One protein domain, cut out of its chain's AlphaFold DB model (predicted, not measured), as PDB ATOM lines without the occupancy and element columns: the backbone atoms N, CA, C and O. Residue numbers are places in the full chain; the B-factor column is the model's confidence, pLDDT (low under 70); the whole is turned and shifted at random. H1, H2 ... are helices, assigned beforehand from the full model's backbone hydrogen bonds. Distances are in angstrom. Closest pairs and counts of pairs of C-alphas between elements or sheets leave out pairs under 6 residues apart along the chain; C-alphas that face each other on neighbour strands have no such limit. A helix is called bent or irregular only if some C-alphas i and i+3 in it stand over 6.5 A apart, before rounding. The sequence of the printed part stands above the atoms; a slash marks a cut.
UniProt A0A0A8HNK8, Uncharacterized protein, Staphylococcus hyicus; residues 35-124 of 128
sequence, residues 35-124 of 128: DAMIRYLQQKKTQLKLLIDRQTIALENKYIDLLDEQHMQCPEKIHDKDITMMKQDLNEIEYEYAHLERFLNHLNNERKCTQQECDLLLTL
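What this domain is: This is residues 35 to 124 of the 128 residues of an uncharacterized protein of Staphylococcus hyicus (UniProt A0A0A8HNK8). Reading from Asp 35, you meet a long helical hairpin: H1 runs one way, the chain folds back through a loop, and the longer H2 returns side by side with it. Residues 112 to 124 of H2 stick out at one end, and residues 68 to 74, of which 68 to 70 belong to H1, stick out at the other. The printed part has 90 residues with two named helices, H1 then H2, and no named strand; the class is all helix. The whole is extended, with a radius of gyration of the C-alphas of 21.4 A, and its C-alphas span 76 by 19 by 18 A, a rod.

How they stand to each other: Start with H1, residues 35 to 70, and go on to H2, residues 81 to 124. The two touch, with 26 pairs of C-alphas within 8 A. Look at Ile 52 and Leu 90 for their closest C-alphas, 6.3 A apart. Their lines stand at a shallow tilt of 18 degrees, and they run opposite ways, a helical hairpin. Centre to centre they are 18.7 A apart. In both H1 and H2 every pair of O i and N i+4 is within hydrogen-bond range.

Where its parts are: Find C-alpha 35 at (245.228, 238.467, 274.042); from there H1 runs 52.7 A to C-alpha 70 at (226.014, 286.041, 261.952). H2 begins at C-alpha 81 and runs 65.0 A to C-alpha 124 at (243.944, 213.662, 271.093). Neither helix is bent.

The domain as a whole: The two C-alphas farthest apart are those of His 71 and Leu 124, at 76.6 A. The printed part has no cut, and the link from H1 to H2, 10 residues, is short. Look at residues 71 to 79 for pLDDT under 70; the mean of the printed part is 90.5.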
ATOM      1  N   ASP A  35     245.858 237.843 272.877       98.19
ATOM      2  CA  ASP A  35     245.228 238.467 274.042       98.19
ATOM      3  C   ASP A  35     245.904 239.796 274.420       98.19
ATOM      4  O   ASP A  35     245.226 240.763 274.784       98.19
ATOM      5  N   ALA A  36     247.234 239.874 274.330       98.00
ATOM      6  CA  ALA A  36     247.976 241.114 274.544       98.00
ATOM      7  C   ALA A  36     247.629 242.175 273.492       98.00
ATOM      8  O   ALA A  36     247.348 243.325 273.849       98.00
ATOM      9  N   MET A  37     247.569 241.776 272.220       97.88
ATOM     10  CA  MET A  37     247.184 242.647 271.111       97.88
ATOM     11  C   MET A  37     245.755 243.179 271.281       97.88
ATOM     12  O   MET A  37     245.522 244.381 271.153       97.88
ATOM     13  N   ILE A  38     244.800 242.314 271.641       98.19
ATOM     14  CA  ILE A  38     243.405 242.698 271.897       98.19
ATOM     15  C   ILE A  38     243.329 243.742 273.015       98.19
ATOM     16  O   ILE A  38     242.673 244.769 272.835       98.19
ATOM     17  N   ARG A  39     244.022 243.529 274.143       98.25
ATOM     18  CA  ARG A  39     244.041 244.496 275.258       98.25
ATOM     19  C   ARG A  39     244.565 245.862 274.820       98.25
ATOM     20  O   ARG A  39     243.943 246.880 275.116       98.25
ATOM     21  N   TYR A  40     245.682 245.880 274.096       97.75
ATOM     22  CA  TYR A  40     246.264 247.115 273.574       97.75
ATOM     23  C   TYR A  40     245.289 247.851 272.639       97.75
ATOM     24  O   TYR A  40     245.033 249.046 272.800       97.75
ATOM     25  N   LEU A  41     244.679 247.133 271.696       97.44
ATOM     26  CA  LEU A  41     243.749 247.725 270.738       97.44
ATOM     27  C   LEU A  41     242.450 248.204 271.392       97.44
ATOM     28  O   LEU A  41     241.919 249.231 270.986       97.44
ATOM     29  N   GLN A  42     241.955 247.531 272.433       97.44
ATOM     30  CA  GLN A  42     240.808 248.005 273.215       97.44
ATOM     31  C   GLN A  42     241.097 249.340 273.917       97.44
ATOM     32  O   GLN A  42     240.239 250.229 273.942       97.44
ATOM     33  N   GLN A  43     242.311 249.520 274.446       97.50
ATOM     34  CA  GLN A  43     242.733 250.802 275.012       97.50
ATOM     35  C   GLN A  43     242.780 251.889 273.933       97.50
ATOM     36  O   GLN A  43     242.173 252.947 274.105       97.50
ATOM     37  N   LYS A  44     243.406 251.601 272.784       96.56
ATOM     38  CA  LYS A  44     243.445 252.524 271.642       96.56
ATOM     39  C   LYS A  44     242.036 252.880 271.139       96.56
ATOM     40  O   LYS A  44     241.756 254.051 270.903       96.56
ATOM     41  N   LYS A  45     241.115 251.911 271.063       97.06
ATOM     42  CA  LYS A  45     239.694 252.128 270.716       97.06
ATOM     43  C   LYS A  45     239.029 253.135 271.650       97.06
ATOM     44  O   LYS A  45     238.297 254.012 271.205       97.06
ATOM     45  N   THR A  46     239.284 253.001 272.949       96.75
ATOM     46  CA  THR A  46     238.718 253.886 273.975       96.75
ATOM     47  C   THR A  46     239.250 255.308 273.820       96.75
ATOM     48  O   THR A  46     238.482 256.262 273.889       96.75
ATOM     49  N   GLN A  47     240.549 255.456 273.544       96.69
ATOM     50  CA  GLN A  47     241.169 256.756 273.281       96.69
ATOM     51  C   GLN A  47     240.610 257.422 272.019       96.69
ATOM     52  O   GLN A  47     240.285 258.604 272.063       96.69
ATOM     53  N   LEU A  48     240.444 256.668 270.926       96.81
ATOM     54  CA  LEU A  48     239.830 257.182 269.698       96.81
ATOM     55  C   LEU A  48     238.386 257.627 269.938       96.81
ATOM     56  O   LEU A  48     238.012 258.704 269.495       96.81
ATOM     57  N   LYS A  49     237.602 256.863 270.708       97.12
ATOM     58  CA  LYS A  49     236.237 257.267 271.071       97.12
ATOM     59  C   LYS A  49     236.212 258.614 271.797       97.12
ATOM     60  O   LYS A  49     235.458 259.497 271.416       97.12
ATOM     61  N   LEU A  50     237.081 258.792 272.793       97.12
ATOM     62  CA  LEU A  50     237.192 260.063 273.514       97.12
ATOM     63  C   LEU A  50     237.606 261.221 272.599       97.12
ATOM     64  O   LEU A  50     237.213 262.361 272.840       97.12
ATOM     65  N   LEU A  51     238.421 260.950 271.579       96.81
ATOM     66  CA  LEU A  51     238.829 261.953 270.603       96.81
ATOM     67  C   LEU A  51     237.662 262.361 269.692       96.81
ATOM     68  O   LEU A  51     237.450 263.558 269.518       96.81
ATOM     69  N   ILE A  52     236.884 261.389 269.202       97.44
ATOM     70  CA  ILE A  52     235.648 261.615 268.432       97.44
ATOM     71  C   ILE A  52     234.679 262.469 269.247       97.44
ATOM     72  O   ILE A  52     234.222 263.502 268.763       97.44
ATOM     73  N   ASP A  53     234.422 262.099 270.505       97.06
ATOM     74  CA  ASP A  53     233.494 262.829 271.375       97.06
ATOM     75  C   ASP A  53     233.946 264.292 271.554       97.06
ATOM     76  O   ASP A  53     233.160 265.228 271.412       97.06
ATOM     77  N   ARG A  54     235.245 264.512 271.806       96.00
ATOM     78  CA  ARG A  54     235.819 265.860 271.965       96.00
ATOM     79  C   ARG A  54     235.729 266.698 270.696       96.00
ATOM     80  O   ARG A  54     235.398 267.877 270.781       96.00
ATOM     81  N   GLN A  55     236.053 266.120 269.544       94.56
ATOM     82  CA  GLN A  55     235.983 266.831 268.269       94.56
ATOM     83  C   GLN A  55     234.545 267.127 267.855       94.56
ATOM     84  O   GLN A  55     234.283 268.208 267.340       94.56
ATOM     85  N   THR A  56     233.616 266.214 268.136       95.06
ATOM     86  CA  THR A  56     232.183 266.429 267.909       95.06
ATOM     87  C   THR A  56     231.693 267.641 268.698       95.06
ATOM     88  O   THR A  56     231.134 268.561 268.112       95.06
ATOM     89  N   ILE A  57     232.015 267.714 269.996       96.44
ATOM     90  CA  ILE A  57     231.672 268.871 270.841       96.44
ATOM     91  C   ILE A  57     232.330 270.157 270.319       96.44
ATOM     92  O   ILE A  57     231.699 271.210 270.280       96.44
ATOM     93  N   ALA A  58     233.602 270.101 269.912       93.81
ATOM     94  CA  ALA A  58     234.294 271.269 269.365       93.81
ATOM     95  C   ALA A  58     233.640 271.777 268.069       93.81
ATOM     96  O   ALA A  58     233.494 272.985 267.885       93.81
ATOM     97  N   LEU A  59     233.211 270.859 267.200       92.81
ATOM     98  CA  LEU A  59     232.495 271.171 265.970       92.81
ATOM     99  C   LEU A  59     231.122 271.791 266.266       92.81
ATOM    100  O   LEU A  59     230.770 272.798 265.658       92.81
ATOM    101  N   GLU A  60     230.365 271.223 267.205       91.38
ATOM    102  CA  GLU A  60     229.077 271.762 267.662       91.38
ATOM    103  C   GLU A  60     229.223 273.180 268.226       91.38
ATOM    104  O   GLU A  60     228.468 274.073 267.843       91.38
ATOM    105  N   ASN A  61     230.237 273.422 269.061       91.75
ATOM    106  CA  ASN A  61     230.516 274.755 269.597       91.75
ATOM    107  C   ASN A  61     230.864 275.751 268.485       91.75
ATOM    108  O   ASN A  61     230.308 276.842 268.451       91.75
ATOM    109  N   LYS A  62     231.698 275.356 267.515       89.62
ATOM    110  CA  LYS A  62     232.026 276.205 266.359       89.62
ATOM    111  C   LYS A  62     230.786 276.549 265.529       89.62
ATOM    112  O   LYS A  62     230.688 277.653 264.997       89.62
ATOM    113  N   TYR A  63     229.839 275.617 265.411       87.31
ATOM    114  CA  TYR A  63     228.544 275.881 264.787       87.31
ATOM    115  C   TYR A  63     227.730 276.924 265.561       87.31
ATOM    116  O   TYR A  63     227.166 277.811 264.925       87.31
ATOM    117  N   ILE A  64     227.685 276.841 266.894       87.50
ATOM    118  CA  ILE A  64     226.999 277.821 267.756       87.50
ATOM    119  C   ILE A  64     227.635 279.206 267.604       87.50
ATOM    120  O   ILE A  64     226.923 280.160 267.299       87.50
ATOM    121  N   ASP A  65     228.963 279.297 267.707       86.88
ATOM    122  CA  ASP A  65     229.698 280.562 267.596       86.88
ATOM    123  C   ASP A  65     229.397 281.274 266.265       86.88
ATOM    124  O   ASP A  65     229.128 282.473 266.231       86.88
ATOM    125  N   LEU A  66     229.366 280.528 265.154       83.31
ATOM    126  CA  LEU A  66     229.057 281.089 263.835       83.31
ATOM    127  C   LEU A  66     227.605 281.562 263.697       83.31
ATOM    128  O   LEU A  66     227.350 282.535 262.984       83.31
ATOM    129  N   LEU A  67     226.649 280.886 264.339       81.06
ATOM    130  CA  LEU A  67     225.248 281.320 264.359       81.06
ATOM    131  C   LEU A  67     225.092 282.630 265.138       81.06
ATOM    132  O   LEU A  67     224.401 283.546 264.676       81.06
ATOM    133  N   ASP A  68     225.778 282.723 266.277       82.25
ATOM    134  CA  ASP A  68     225.781 283.897 267.144       82.25
ATOM    135  C   ASP A  68     226.437 285.105 266.451       82.25
ATOM    136  O   ASP A  68     225.862 286.198 266.445       82.25
ATOM    137  N   GLU A  69     227.588 284.907 265.794       79.19
ATOM    138  CA  GLU A  69     228.311 285.947 265.045       79.19
ATOM    139  C   GLU A  69     227.519 286.489 263.846       79.19
ATOM    140  O   GLU A  69     227.585 287.683 263.541       79.19
ATOM    141  N   GLN A  70     226.764 285.636 263.146       71.94
ATOM    142  CA  GLN A  70     226.014 286.041 261.952       71.94
ATOM    143  C   GLN A  70     224.631 286.633 262.270       71.94
ATOM    144  O   GLN A  70     223.954 287.096 261.351       71.94
ATOM    145  N   HIS A  71     224.191 286.634 263.537       63.03
ATOM    146  CA  HIS A  71     222.813 286.959 263.938       63.03
ATOM    147  C   HIS A  71     221.749 286.182 263.131       63.03
ATOM    148  O   HIS A  71     220.644 286.676 262.887       63.03
ATOM    149  N   MET A  72     222.076 284.967 262.681       60.41
ATOM    150  CA  MET A  72     221.208 284.150 261.833       60.41
ATOM    151  C   MET A  72     220.626 282.988 262.635       60.41
ATOM    152  O   MET A  72     221.361 282.172 263.176       60.41
ATOM    153  N   GLN A  73     219.293 282.854 262.653       56.94
ATOM    154  CA  GLN A  73     218.627 281.700 263.277       56.94
ATOM    155  C   GLN A  73     218.827 280.391 262.495       56.94
ATOM    156  O   GLN A  73     218.724 279.319 263.083       56.94
ATOM    157  N   CYS A  74     219.067 280.460 261.178       55.81
ATOM    158  CA  CYS A  74     219.232 279.271 260.337       55.81
ATOM    159  C   CYS A  74     219.934 279.608 258.999       55.81
ATOM    160  O   CYS A  74     219.264 279.922 258.014       55.81
ATOM    161  N   PRO A  75     221.271 279.578 258.922       58.72
ATOM    162  CA  PRO A  75     221.990 279.700 257.658       58.72
ATOM    163  C   PRO A  75     221.754 278.448 256.798       58.72
ATOM    164  O   PRO A  75     222.054 277.330 257.211       58.72
ATOM    165  N   GLU A  76     221.234 278.626 255.579       55.62
ATOM    166  CA  GLU A  76     220.914 277.520 254.658       55.62
ATOM    167  C   GLU A  76     222.149 276.684 254.269       55.62
ATOM    168  O   GLU A  76     222.022 275.491 253.992       55.62
ATOM    169  N   LYS A  77     223.351 277.284 254.285       57.94
ATOM    170  CA  LYS A  77     224.650 276.603 254.149       57.94
ATOM    171  C   LYS A  77     225.746 277.381 254.876       57.94
ATOM    172  O   LYS A  77     226.175 278.431 254.406       57.94
ATOM    173  N   ILE A  78     226.264 276.829 255.972       62.06
ATOM    174  CA  ILE A  78     227.492 277.336 256.598       62.06
ATOM    175  C   ILE A  78     228.682 276.826 255.774       62.06
ATOM    176  O   ILE A  78     229.036 275.646 255.827       62.06
ATOM    177  N   HIS A  79     229.266 277.702 254.958       64.81
ATOM    178  CA  HIS A  79     230.541 277.471 254.273       64.81
ATOM    179  C   HIS A  79     231.672 278.097 255.078       64.81
ATOM    180  O   HIS A  79     232.246 279.114 254.704       64.81
ATOM    181  N   ASP A  80     231.964 277.457 256.205       77.38
ATOM    182  CA  ASP A  80     233.113 277.791 257.026       77.38
ATOM    183  C   ASP A  80     234.242 276.782 256.769       77.38
ATOM    184  O   ASP A  80     234.041 275.557 256.743       77.38
ATOM    185  N   LYS A  81     235.435 277.316 256.500       82.56
ATOM    186  CA  LYS A  81     236.616 276.510 256.181       82.56
ATOM    187  C   LYS A  81     237.035 275.668 257.386       82.56
ATOM    188  O   LYS A  81     237.393 274.507 257.195       82.56
ATOM    189  N   ASP A  82     236.930 276.214 258.597       83.06
ATOM    190  CA  ASP A  82     237.326 275.518 259.819       83.06
ATOM    191  C   ASP A  82     236.363 274.364 260.112       83.06
ATOM    192  O   ASP A  82     236.815 273.256 260.378       83.06
ATOM    193  N   ILE A  83     235.049 274.568 259.958       87.75
ATOM    194  CA  ILE A  83     234.046 273.490 260.054       87.75
ATOM    195  C   ILE A  83     234.349 272.365 259.067       87.75
ATOM    196  O   ILE A  83     234.229 271.186 259.399       87.75
ATOM    197  N   THR A  84     234.711 272.713 257.832       89.19
ATOM    198  CA  THR A  84     235.012 271.711 256.804       89.19
ATOM    199  C   THR A  84     236.253 270.900 257.175       89.19
ATOM    200  O   THR A  84     236.235 269.680 257.032       89.19
ATOM    201  N   MET A  85     237.292 271.553 257.699       90.69
ATOM    202  CA  MET A  85     238.496 270.883 258.195       90.69
ATOM    203  C   MET A  85     238.194 269.997 259.410       90.69
ATOM    204  O   MET A  85     238.525 268.819 259.394       90.69
ATOM    205  N   MET A  86     237.465 270.504 260.407       91.94
ATOM    206  CA  MET A  86     237.067 269.725 261.588       91.94
ATOM    207  C   MET A  86     236.250 268.480 261.220       91.94
ATOM    208  O   MET A  86     236.433 267.422 261.814       91.94
ATOM    209  N   LYS A  87     235.374 268.572 260.210       92.75
ATOM    210  CA  LYS A  87     234.647 267.408 259.678       92.75
ATOM    211  C   LYS A  87     235.567 266.394 259.009       92.75
ATOM    212  O   LYS A  87     235.319 265.199 259.117       92.75
ATOM    213  N   GLN A  88     236.584 266.851 258.279       94.38
ATOM    214  CA  GLN A  88     237.563 265.958 257.660       94.38
ATOM    215  C   GLN A  88     238.374 265.216 258.724       94.38
ATOM    216  O   GLN A  88     238.477 263.995 258.638       94.38
ATOM    217  N   ASP A  89     238.840 265.927 259.753       94.06
ATOM    218  CA  ASP A  89     239.564 265.331 260.879       94.06
ATOM    219  C   ASP A  89     238.697 264.291 261.609       94.06
ATOM    220  O   ASP A  89     239.147 263.176 261.880       94.06
ATOM    221  N   LEU A  90     237.427 264.623 261.874       95.69
ATOM    222  CA  LEU A  90     236.480 263.711 262.518       95.69
ATOM    223  C   LEU A  90     236.264 262.443 261.679       95.69
ATOM    224  O   LEU A  90     236.351 261.336 262.207       95.69
ATOM    225  N   ASN A  91     236.066 262.593 260.364       95.69
ATOM    226  CA  ASN A  91     235.908 261.463 259.443       95.69
ATOM    227  C   ASN A  91     237.141 260.546 259.428       95.69
ATOM    228  O   ASN A  91     236.997 259.326 259.339       95.69
ATOM    229  N   GLU A  92     238.350 261.108 259.495       96.75
ATOM    230  CA  GLU A  92     239.589 260.326 259.534       96.75
ATOM    231  C   GLU A  92     239.672 259.488 260.817       96.75
ATOM    232  O   GLU A  92     239.965 258.290 260.778       96.75
ATOM    233  N   ILE A  93     239.328 260.080 261.961       96.00
ATOM    234  CA  ILE A  93     239.358 259.387 263.253       96.00
ATOM    235  C   ILE A  93     238.263 258.317 263.336       96.00
ATOM    236  O   ILE A  93     238.511 257.217 263.841       96.00
ATOM    237  N   GLU A  94     237.067 258.594 262.819       96.94
ATOM    238  CA  GLU A  94     235.978 257.617 262.719       96.94
ATOM    239  C   GLU A  94     236.338 256.447 261.796       96.94
ATOM    240  O   GLU A  94     236.047 255.287 262.113       96.94
ATOM    241  N   TYR A  95     237.022 256.725 260.682       97.44
ATOM    242  CA  TYR A  95     237.539 255.692 259.791       97.44
ATOM    243  C   TYR A  95     238.531 254.774 260.517       97.44
ATOM    244  O   TYR A  95     238.379 253.548 260.483       97.44
ATOM    245  N   GLU A  96     239.500 255.350 261.230       96.62
ATOM    246  CA  GLU A  96     240.474 254.591 262.020       96.62
ATOM    247  C   GLU A  96     239.803 253.776 263.134       96.62
ATOM    248  O   GLU A  96     240.162 252.618 263.376       96.62
ATOM    249  N   TYR A  97     238.777 254.332 263.784       97.69
ATOM    250  CA  TYR A  97     237.977 253.618 264.778       97.69
ATOM    251  C   TYR A  97     237.284 252.389 264.173       97.69
ATOM    252  O   TYR A  97     237.379 251.285 264.720       97.69
ATOM    253  N   ALA A  98     236.624 252.558 263.024       97.25
ATOM    254  CA  ALA A  98     235.941 251.476 262.324       97.25
ATOM    255  C   ALA A  98     236.924 250.402 261.829       97.25
ATOM    256  O   ALA A  98     236.638 249.202 261.907       97.25
ATOM    257  N   HIS A  99     238.099 250.812 261.344       96.88
ATOM    258  CA  HIS A  99     239.164 249.894 260.955       96.88
ATOM    259  C   HIS A  99     239.644 249.060 262.150       96.88
ATOM    260  O   HIS A  99     239.710 247.829 262.073       96.88
ATOM    261  N   LEU A 100     239.899 249.713 263.284       96.88
ATOM    262  CA  LEU A 100     240.325 249.055 264.513       96.88
ATOM    263  C   LEU A 100     239.271 248.061 265.022       96.88
ATOM    264  O   LEU A 100     239.620 246.970 265.471       96.88
ATOM    265  N   GLU A 101     237.983 248.392 264.926       96.81
ATOM    266  CA  GLU A 101     236.895 247.494 265.320       96.81
ATOM    267  C   GLU A 101     236.838 246.225 264.458       96.81
ATOM    268  O   GLU A 101     236.698 245.118 264.988       96.81
ATOM    269  N   ARG A 102     237.031 246.352 263.140       97.69
ATOM    270  CA  ARG A 102     237.147 245.188 262.245       97.69
ATOM    271  C   ARG A 102     238.348 244.324 262.607       97.69
ATOM    272  O   ARG A 102     238.225 243.100 262.645       97.69
ATOM    273  N   PHE A 103     239.487 244.946 262.903       97.62
ATOM    274  CA  PHE A 103     240.697 244.215 263.262       97.62
ATOM    275  C   PHE A 103     240.563 243.485 264.607       97.62
ATOM    276  O   PHE A 103     240.938 242.321 264.716       97.62
ATOM    277  N   LEU A 104     239.925 244.104 265.606       98.00
ATOM    278  CA  LEU A 104     239.573 243.439 266.865       98.00
ATOM    279  C   LEU A 104     238.677 242.214 266.641       98.00
ATOM    280  O   LEU A 104     238.906 241.165 267.241       98.00
ATOM    281  N   ASN A 105     237.669 242.323 265.774       97.56
ATOM    282  CA  ASN A 105     236.800 241.191 265.443       97.56
ATOM    283  C   ASN A 105     237.579 240.052 264.776       97.56
ATOM    284  O   ASN A 105     237.362 238.885 265.102       97.56
ATOM    285  N   HIS A 106     238.511 240.384 263.884       98.00
ATOM    286  CA  HIS A 106     239.399 239.403 263.273       98.00
ATOM    287  C   HIS A 106     240.250 238.673 264.325       98.00
ATOM    288  O   HIS A 106     240.195 237.447 264.389       98.00
ATOM    289  N   LEU A 107     240.929 239.403 265.217       97.88
ATOM    290  CA  LEU A 107     241.743 238.813 266.289       97.88
ATOM    291  C   LEU A 107     240.925 237.930 267.242       97.88
ATOM    292  O   LEU A 107     241.374 236.856 267.635       97.88
ATOM    293  N   ASN A 108     239.699 238.337 267.587       97.50
ATOM    294  CA  ASN A 108     238.800 237.518 268.404       97.50
ATOM    295  C   ASN A 108     238.452 236.185 267.723       97.50
ATOM    296  O   ASN A 108     238.399 235.144 268.385       97.50
ATOM    297  N   ASN A 109     238.238 236.203 266.406       97.88
ATOM    298  CA  ASN A 109     237.994 234.990 265.633       97.88
ATOM    299  C   ASN A 109     239.245 234.107 265.566       97.88
ATOM    300  O   ASN A 109     239.146 232.906 265.811       97.88
ATOM    301  N   GLU A 110     240.422 234.683 265.314       97.50
ATOM    302  CA  GLU A 110     241.684 233.933 265.310       97.50
ATOM    303  C   GLU A 110     241.979 233.284 266.664       97.50
ATOM    304  O   GLU A 110     242.363 232.112 266.725       97.50
ATOM    305  N   ARG A 111     241.749 234.015 267.759       98.00
ATOM    306  CA  ARG A 111     241.863 233.495 269.125       98.00
ATOM    307  C   ARG A 111     240.955 232.289 269.329       98.00
ATOM    308  O   ARG A 111     241.395 231.273 269.858       98.00
ATOM    309  N   LYS A 112     239.693 232.392 268.900       97.69
ATOM    310  CA  LYS A 112     238.713 231.307 269.010       97.69
ATOM    311  C   LYS A 112     239.152 230.071 268.221       97.69
ATOM    312  O   LYS A 112     239.098 228.977 268.772       97.69
ATOM    313  N   CYS A 113     239.613 230.235 266.982       97.25
ATOM    314  CA  CYS A 113     240.123 229.125 266.174       97.25
ATOM    315  C   CYS A 113     241.351 228.471 266.826       97.25
ATOM    316  O   CYS A 113     241.397 227.255 266.975       97.25
ATOM    317  N   THR A 114     242.306 229.278 267.299       96.25
ATOM    318  CA  THR A 114     243.520 228.776 267.966       96.25
ATOM    319  C   THR A 114     243.177 228.013 269.255       96.25
ATOM    320  O   THR A 114     243.758 226.969 269.537       96.25
ATOM    321  N   GLN A 115     242.181 228.478 270.017       96.38
ATOM    322  CA  GLN A 115     241.680 227.758 271.191       96.38
ATOM    323  C   GLN A 115     241.054 226.407 270.816       96.38
ATOM    324  O   GLN A 115     241.320 225.410 271.478       96.38
ATOM    325  N   GLN A 116     240.265 226.351 269.741       97.19
ATOM    326  CA  GLN A 116     239.677 225.094 269.266       97.19
ATOM    327  C   GLN A 116     240.753 224.078 268.855       97.19
ATOM    328  O   GLN A 116     240.602 222.884 269.116       97.19
ATOM    329  N   GLU A 117     241.854 224.538 268.253       95.50
ATOM    330  CA  GLU A 117     243.012 223.690 267.947       95.50
ATOM    331  C   GLU A 117     243.676 223.149 269.223       95.50
ATOM    332  O   GLU A 117     243.961 221.951 269.302       95.50
ATOM    333  N   CYS A 118     243.864 223.989 270.248       95.25
ATOM    334  CA  CYS A 118     244.347 223.544 271.559       95.25
ATOM    335  C   CYS A 118     243.449 222.452 272.157       95.25
ATOM    336  O   CYS A 118     243.946 221.408 272.583       95.25
ATOM    337  N   ASP A 119     242.134 222.669 272.162       95.56
ATOM    338  CA  ASP A 119     241.158 221.745 272.746       95.56
ATOM    339  C   ASP A 119     241.152 220.392 272.010       95.56
ATOM    340  O   ASP A 119     241.099 219.322 272.632       95.56
ATOM    341  N   LEU A 120     241.285 220.418 270.679       95.12
ATOM    342  CA  LEU A 120     241.427 219.217 269.858       95.12
ATOM    343  C   LEU A 120     242.703 218.443 270.212       95.12
ATOM    344  O   LEU A 120     242.649 217.232 270.429       95.12
ATOM    345  N   LEU A 121     243.849 219.124 270.307       94.31
ATOM    346  CA  LEU A 121     245.121 218.485 270.651       94.31
ATOM    347  C   LEU A 121     245.120 217.905 272.067       94.31
ATOM    348  O   LEU A 121     245.676 216.828 272.284       94.31
ATOM    349  N   LEU A 122     244.473 218.573 273.023       93.50
ATOM    350  CA  LEU A 122     244.274 218.035 274.369       93.50
ATOM    351  C   LEU A 122     243.415 216.766 274.341       93.50
ATOM    352  O   LEU A 122     243.766 215.782 274.989       93.50
ATOM    353  N   THR A 123     242.347 216.753 273.544       93.75
ATOM    354  CA  THR A 123     241.495 215.568 273.366       93.75
ATOM    355  C   THR A 123     242.285 214.400 272.771       93.75
ATOM    356  O   THR A 123     242.237 213.285 273.289       93.75
ATOM    357  N   LEU A 124     243.078 214.660 271.728       90.25
ATOM    358  CA  LEU A 124     243.944 213.662 271.093       90.25
ATOM    359  C   LEU A 124     245.013 213.124 272.052       90.25
ATOM    360  O   LEU A 124     245.284 211.924 272.071       90.25
TER     361      LEU A 124